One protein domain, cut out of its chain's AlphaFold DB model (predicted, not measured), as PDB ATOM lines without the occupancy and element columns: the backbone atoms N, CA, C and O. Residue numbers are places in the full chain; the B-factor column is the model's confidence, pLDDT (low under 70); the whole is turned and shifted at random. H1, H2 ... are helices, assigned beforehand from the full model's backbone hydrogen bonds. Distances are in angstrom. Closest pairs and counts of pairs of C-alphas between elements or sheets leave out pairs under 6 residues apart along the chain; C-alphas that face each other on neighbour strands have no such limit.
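AT A GLANCE: This is residues 100 to 154 of the 350 residues of an uncharacterized protein of Armadillidium vulgare (UniProt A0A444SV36). Two long helices, H1 and H2, make a narrow helical hairpin opened into a V. They meet near the loop that joins them, while residues 100 to 108, which belong to H1, and residues 137 to 154, of which 137 to 150 belong to H2, stand free. The printed part has 55 residues with two named helices, H1 then H2, and no named strand; its class is all helix. It is only just loose, close to extended, with a radius of gyration of the C-alphas of 14.8 A, and a rod in outline, spanning 51 by 22 by 11 A.

HOW THE PARTS SIT: H1, residues 100 to 121, touches H2, residues 130 to 150, with residues 113 to 120 alone; H2 touches H1 with residues 130 to 135 alone. Their closest C-alphas, those of Ser 113 and Ala 132, are 5.3 A apart. This helical hairpin runs opposite ways at a shallow tilt of 34 degrees, only just short of steep. Every O i to N i+4 pair is within hydrogen-bond range in H2, and 16 of 18 in H1.

IN THESE COORDINATES: H1 measures 32.1 A from C-alpha 100 at (163.685, 114.821, 158.859) to C-alpha 121. H2 measures 30.0 A and ends with C-alpha 150 at (176.074, 100.067, 149.708).

THE WHOLE: The C-alphas farthest apart, those of Ser 123 and Pro 154, are 51.5 A apart. The printed part has no cut, and the link from H1 to H2 is short. Residue 154 has pLDDT under 70.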
ATOM      1  N   ALA A 100     163.266 113.863 157.837       84.31
ATOM      2  CA  ALA A 100     163.685 114.821 158.859       84.31
ATOM      3  C   ALA A 100     165.207 115.053 158.848       84.31
ATOM      4  O   ALA A 100     165.651 116.201 158.888       84.31
ATOM      5  N   TRP A 101     166.015 113.995 158.707       86.25
ATOM      6  CA  TRP A 101     167.469 114.130 158.547       86.25
ATOM      7  C   TRP A 101     167.861 114.879 157.266       86.25
ATOM      8  O   TRP A 101     168.794 115.684 157.290       86.25
ATOM      9  N   GLY A 102     167.115 114.687 156.173       84.62
ATOM     10  CA  GLY A 102     167.272 115.471 154.944       84.62
ATOM     11  C   GLY A 102     167.002 116.967 155.155       84.62
ATOM     12  O   GLY A 102     167.801 117.806 154.734       84.62
ATOM     13  N   THR A 103     165.928 117.314 155.874       82.44
ATOM     14  CA  THR A 103     165.592 118.707 156.221       82.44
ATOM     15  C   THR A 103     166.658 119.350 157.107       82.44
ATOM     16  O   THR A 103     167.042 120.496 156.872       82.44
ATOM     17  N   VAL A 104     167.192 118.611 158.087       84.81
ATOM     18  CA  VAL A 104     168.315 119.073 158.919       84.81
ATOM     19  C   VAL A 104     169.546 119.371 158.058       84.81
ATOM     20  O   VAL A 104     170.185 120.404 158.247       84.81
ATOM     21  N   GLY A 105     169.853 118.515 157.078       86.31
ATOM     22  CA  GLY A 105     170.946 118.744 156.131       86.31
ATOM     23  C   GLY A 105     170.783 120.047 155.344       86.31
ATOM     24  O   GLY A 105     171.711 120.854 155.292       86.31
ATOM     25  N   TRP A 106     169.588 120.287 154.796       83.31
ATOM     26  CA  TRP A 106     169.260 121.524 154.077       83.31
ATOM     27  C   TRP A 106     169.421 122.770 154.959       83.31
ATOM     28  O   TRP A 106     170.071 123.736 154.559       83.31
ATOM     29  N   GLY A 107     168.892 122.725 156.187       83.31
ATOM     30  CA  GLY A 107     168.954 123.844 157.131       83.31
ATOM     31  C   GLY A 107     170.368 124.167 157.625       83.31
ATOM     32  O   GLY A 107     170.695 125.336 157.814       83.31
ATOM     33  N   LEU A 108     171.230 123.160 157.808       88.62
ATOM     34  CA  LEU A 108     172.602 123.358 158.291       88.62
ATOM     35  C   LEU A 108     173.577 123.790 157.187       88.62
ATOM     36  O   LEU A 108     174.491 124.574 157.453       88.62
ATOM     37  N   MET A 109     173.408 123.308 155.953       88.75
ATOM     38  CA  MET A 109     174.378 123.567 154.880       88.75
ATOM     39  C   MET A 109     174.398 125.024 154.407       88.75
ATOM     40  O   MET A 109     175.461 125.519 154.022       88.75
ATOM     41  N   GLY A 110     173.277 125.744 154.486       87.50
ATOM     42  CA  GLY A 110     173.219 127.175 154.164       87.50
ATOM     43  C   GLY A 110     174.165 128.017 155.038       87.50
ATOM     44  O   GLY A 110     175.100 128.617 154.507       87.50
ATOM     45  N   PRO A 111     174.000 128.018 156.375       90.06
ATOM     46  CA  PRO A 111     174.894 128.729 157.290       90.06
ATOM     47  C   PRO A 111     176.358 128.281 157.202       90.06
ATOM     48  O   PRO A 111     177.251 129.124 157.221       90.06
ATOM     49  N   ILE A 112     176.618 126.971 157.074       92.06
ATOM     50  CA  ILE A 112     177.986 126.434 156.975       92.06
ATOM     51  C   ILE A 112     178.680 126.948 155.710       92.06
ATOM     52  O   ILE A 112     179.806 127.447 155.779       92.06
ATOM     53  N   SER A 113     178.014 126.850 154.556       91.00
ATOM     54  CA  SER A 113     178.574 127.319 153.286       91.00
ATOM     55  C   SER A 113     178.743 128.839 153.266       91.00
ATOM     56  O   SER A 113     179.795 129.317 152.845       91.00
ATOM     57  N   GLY A 114     177.771 129.593 153.791       90.75
ATOM     58  CA  GLY A 114     177.842 131.051 153.912       90.75
ATOM     59  C   GLY A 114     179.006 131.516 154.787       90.75
ATOM     60  O   GLY A 114     179.821 132.324 154.345       90.75
ATOM     61  N   PHE A 115     179.153 130.936 155.983       91.88
ATOM     62  CA  PHE A 115     180.276 131.229 156.877       91.88
ATOM     63  C   PHE A 115     181.626 130.937 156.213       91.88
ATOM     64  O   PHE A 115     182.552 131.739 156.314       91.88
ATOM     65  N   LEU A 116     181.744 129.810 155.505       92.81
ATOM     66  CA  LEU A 116     182.994 129.439 154.848       92.81
ATOM     67  C   LEU A 116     183.336 130.380 153.683       92.81
ATOM     68  O   LEU A 116     184.501 130.737 153.509       92.81
ATOM     69  N   VAL A 117     182.334 130.806 152.907       93.19
ATOM     70  CA  VAL A 117     182.501 131.807 151.844       93.19
ATOM     71  C   VAL A 117     182.938 133.145 152.428       93.19
ATOM     72  O   VAL A 117     183.865 133.758 151.897       93.19
ATOM     73  N   ASP A 118     182.336 133.586 153.532       91.94
ATOM     74  CA  ASP A 118     182.711 134.833 154.200       91.94
ATOM     75  C   ASP A 118     184.128 134.782 154.770       91.94
ATOM     76  O   ASP A 118     184.918 135.699 154.536       91.94
ATOM     77  N   TRP A 119     184.475 133.687 155.446       91.69
ATOM     78  CA  TRP A 119     185.806 133.474 155.998       91.69
ATOM     79  C   TRP A 119     186.885 133.440 154.908       91.69
ATOM     80  O   TRP A 119     187.904 134.116 155.029       91.69
ATOM     81  N   TYR A 120     186.645 132.709 153.815       92.25
ATOM     82  CA  TYR A 120     187.598 132.594 152.708       92.25
ATOM     83  C   TYR A 120     187.724 133.888 151.892       92.25
ATOM     84  O   TYR A 120     188.796 134.207 151.382       92.25
ATOM     85  N   SER A 121     186.633 134.647 151.759       90.44
ATOM     86  CA  SER A 121     186.625 135.900 150.995       90.44
ATOM     87  C   SER A 121     187.240 137.073 151.761       90.44
ATOM     88  O   SER A 121     187.663 138.045 151.131       90.44
ATOM     89  N   GLY A 122     187.288 137.013 153.097       88.44
ATOM     90  CA  GLY A 122     187.786 138.099 153.940       88.44
ATOM     91  C   GLY A 122     187.023 139.409 153.705       88.44
ATOM     92  O   GLY A 122     185.793 139.429 153.647       88.44
ATOM     93  N   SER A 123     187.757 140.513 153.540       85.19
ATOM     94  CA  SER A 123     187.201 141.855 153.299       85.19
ATOM     95  C   SER A 123     186.900 142.168 151.826       85.19
ATOM     96  O   SER A 123     186.634 143.322 151.494       85.19
ATOM     97  N   ASN A 124     186.974 141.189 150.919       82.12
ATOM     98  CA  ASN A 124     186.688 141.425 149.504       82.12
ATOM     99  C   ASN A 124     185.187 141.664 149.276       82.12
ATOM    100  O   ASN A 124     184.348 140.887 149.733       82.12
ATOM    101  N   PHE A 125     184.848 142.705 148.504       74.19
ATOM    102  CA  PHE A 125     183.468 142.972 148.072       74.19
ATOM    103  C   PHE A 125     182.935 141.886 147.123       74.19
ATOM    104  O   PHE A 125     181.760 141.532 147.178       74.19
ATOM    105  N   GLY A 126     183.803 141.323 146.276       77.94
ATOM    106  CA  GLY A 126     183.491 140.141 145.476       77.94
ATOM    107  C   GLY A 126     183.654 138.877 146.313       77.94
ATOM    108  O   GLY A 126     184.779 138.438 146.549       77.94
ATOM    109  N   LYS A 127     182.541 138.293 146.763       84.25
ATOM    110  CA  LYS A 127     182.551 137.029 147.506       84.25
ATOM    111  C   LYS A 127     183.005 135.885 146.600       84.25
ATOM    112  O   LYS A 127     182.502 135.713 145.491       84.25
ATOM    113  N   ASN A 128     183.969 135.108 147.078       88.50
ATOM    114  CA  ASN A 128     184.511 133.959 146.379       88.50
ATOM    115  C   ASN A 128     183.791 132.684 146.834       88.50
ATOM    116  O   ASN A 128     183.978 132.210 147.954       88.50
ATOM    117  N   TYR A 129     182.985 132.118 145.939       89.38
ATOM    118  CA  TYR A 129     182.155 130.941 146.201       89.38
ATOM    119  C   TYR A 129     182.906 129.604 146.086       89.38
ATOM    120  O   TYR A 129     182.303 128.549 146.279       89.38
ATOM    121  N   LEU A 130     184.218 129.619 145.806       91.38
ATOM    122  CA  LEU A 130     185.040 128.408 145.699       91.38
ATOM    123  C   LEU A 130     184.854 127.423 146.873       91.38
ATOM    124  O   LEU A 130     184.690 126.233 146.599       91.38
ATOM    125  N   PRO A 131     184.815 127.851 148.151       92.38
ATOM    126  CA  PRO A 131     184.650 126.914 149.260       92.38
ATOM    127  C   PRO A 131     183.300 126.189 149.251       92.38
ATOM    128  O   PRO A 131     183.237 125.010 149.592       92.38
ATOM    129  N   ALA A 132     182.229 126.857 148.810       91.88
ATOM    130  CA  ALA A 132     180.914 126.236 148.679       91.88
ATOM    131  C   ALA A 132     180.916 125.153 147.585       91.88
ATOM    132  O   ALA A 132     180.400 124.056 147.799       91.88
ATOM    133  N   PHE A 133     181.571 125.417 146.449       91.19
ATOM    134  CA  PHE A 133     181.735 124.417 145.390       91.19
ATOM    135  C   PHE A 133     182.605 123.232 145.825       91.19
ATOM    136  O   PHE A 133     182.312 122.098 145.454       91.19
ATOM    137  N   MET A 134     183.632 123.466 146.648       93.12
ATOM    138  CA  MET A 134     184.455 122.389 147.210       93.12
ATOM    139  C   MET A 134     183.651 121.483 148.148       93.12
ATOM    140  O   MET A 134     183.755 120.263 148.036       93.12
ATOM    141  N   ILE A 135     182.811 122.051 149.023       92.12
ATOM    142  CA  ILE A 135     181.898 121.267 149.872       92.12
ATOM    143  C   ILE A 135     180.978 120.406 149.004       92.12
ATOM    144  O   ILE A 135     180.882 119.200 149.231       92.12
ATOM    145  N   LEU A 136     180.335 121.006 147.996       90.44
ATOM    146  CA  LEU A 136     179.438 120.290 147.089       90.44
ATOM    147  C   LEU A 136     180.158 119.138 146.378       90.44
ATOM    148  O   LEU A 136     179.627 118.033 146.311       90.44
ATOM    149  N   PHE A 137     181.373 119.377 145.881       92.94
ATOM    150  CA  PHE A 137     182.156 118.360 145.187       92.94
ATOM    151  C   PHE A 137     182.548 117.201 146.112       92.94
ATOM    152  O   PHE A 137     182.375 116.038 145.747       92.94
ATOM    153  N   ILE A 138     183.034 117.499 147.321       94.31
ATOM    154  CA  ILE A 138     183.453 116.481 148.295       94.31
ATOM    155  C   ILE A 138     182.253 115.651 148.757       94.31
ATOM    156  O   ILE A 138     182.297 114.423 148.689       94.31
ATOM    157  N   LEU A 139     181.173 116.306 149.196       92.50
ATOM    158  CA  LEU A 139     179.984 115.617 149.696       92.50
ATOM    159  C   LEU A 139     179.263 114.852 148.586       92.50
ATOM    160  O   LEU A 139     178.888 113.706 148.805       92.50
ATOM    161  N   GLY A 140     179.131 115.432 147.390       91.06
ATOM    162  CA  GLY A 140     178.515 114.758 146.245       91.06
ATOM    163  C   GLY A 140     179.316 113.544 145.770       91.06
ATOM    164  O   GLY A 140     178.739 112.504 145.464       91.06
ATOM    165  N   THR A 141     180.651 113.625 145.772       93.31
ATOM    166  CA  THR A 141     181.499 112.465 145.446       93.31
ATOM    167  C   THR A 141     181.377 111.378 146.511       93.31
ATOM    168  O   THR A 141     181.287 110.196 146.184       93.31
ATOM    169  N   MET A 142     181.345 111.766 147.788       93.19
ATOM    170  CA  MET A 142     181.157 110.830 148.892       93.19
ATOM    171  C   MET A 142     179.795 110.127 148.805       93.19
ATOM    172  O   MET A 142     179.741 108.906 148.928       93.19
ATOM    173  N   ASP A 143     178.721 110.873 148.547       90.56
ATOM    174  CA  ASP A 143     177.367 110.343 148.365       90.56
ATOM    175  C   ASP A 143     177.291 109.345 147.200       90.56
ATOM    176  O   ASP A 143     176.787 108.232 147.363       90.56
ATOM    177  N   LEU A 144     177.901 109.684 146.059       90.25
ATOM    178  CA  LEU A 144     177.969 108.797 144.899       90.25
ATOM    179  C   LEU A 144     178.708 107.489 145.220       90.25
ATOM    180  O   LEU A 144     178.219 106.405 144.901       90.25
ATOM    181  N   ILE A 145     179.872 107.573 145.872       92.69
ATOM    182  CA  ILE A 145     180.666 106.395 146.246       92.69
ATOM    183  C   ILE A 145     179.882 105.511 147.224       92.69
ATOM    184  O   ILE A 145     179.813 104.295 147.039       92.69
ATOM    185  N   LEU A 146     179.272 106.101 148.255       90.62
ATOM    186  CA  LEU A 146     178.499 105.355 149.248       90.62
ATOM    187  C   LEU A 146     177.269 104.689 148.631       90.62
ATOM    188  O   LEU A 146     177.004 103.522 148.927       90.62
ATOM    189  N   SER A 147     176.569 105.395 147.744       87.00
ATOM    190  CA  SER A 147     175.414 104.870 147.020       87.00
ATOM    191  C   SER A 147     175.798 103.666 146.163       87.00
ATOM    192  O   SER A 147     175.176 102.615 146.272       87.00
ATOM    193  N   VAL A 148     176.883 103.757 145.386       86.88
ATOM    194  CA  VAL A 148     177.345 102.644 144.536       86.88
ATOM    195  C   VAL A 148     177.798 101.433 145.358       86.88
ATOM    196  O   VAL A 148     177.535 100.296 144.973       86.88
ATOM    197  N   LEU A 149     178.476 101.648 146.489       88.69
ATOM    198  CA  LEU A 149     179.033 100.552 147.290       88.69
ATOM    199  C   LEU A 149     178.001  99.854 148.182       88.69
ATOM    200  O   LEU A 149     178.159  98.666 148.471       88.69
ATOM    201  N   LYS A 150     176.987 100.577 148.672       84.06
ATOM    202  CA  LYS A 150     176.074 100.067 149.708       84.06
ATOM    203  C   LYS A 150     174.627  99.914 149.262       84.06
ATOM    204  O   LYS A 150     173.922  99.094 149.852       84.06
ATOM    205  N   LEU A 151     174.165 100.670 148.267       80.00
ATOM    206  CA  LEU A 151     172.753 100.677 147.905       80.00
ATOM    207  C   LEU A 151     172.427  99.494 146.987       80.00
ATOM    208  O   LEU A 151     172.787  99.463 145.812       80.00
ATOM    209  N   LYS A 152     171.710  98.505 147.526       76.00
ATOM    210  CA  LYS A 152     171.104  97.428 146.735       76.00
ATOM    211  C   LYS A 152     169.661  97.805 146.431       76.00
ATOM    212  O   LYS A 152     168.791  97.636 147.278       76.00
ATOM    213  N   VAL A 153     169.424  98.328 145.235       74.25
ATOM    214  CA  VAL A 153     168.077  98.710 144.796       74.25
ATOM    215  C   VAL A 153     167.327  97.453 144.325       74.25
ATOM    216  O   VAL A 153     167.872  96.707 143.500       74.25
ATOM    217  N   PRO A 154     166.109  97.175 144.829       67.62
ATOM    218  CA  PRO A 154     165.284  96.088 144.317       67.62
ATOM    219  C   PRO A 154     164.971  96.317 142.833       67.62
ATOM    220  O   PRO A 154     164.846  97.449 142.366       67.62
TER     221      PRO A 154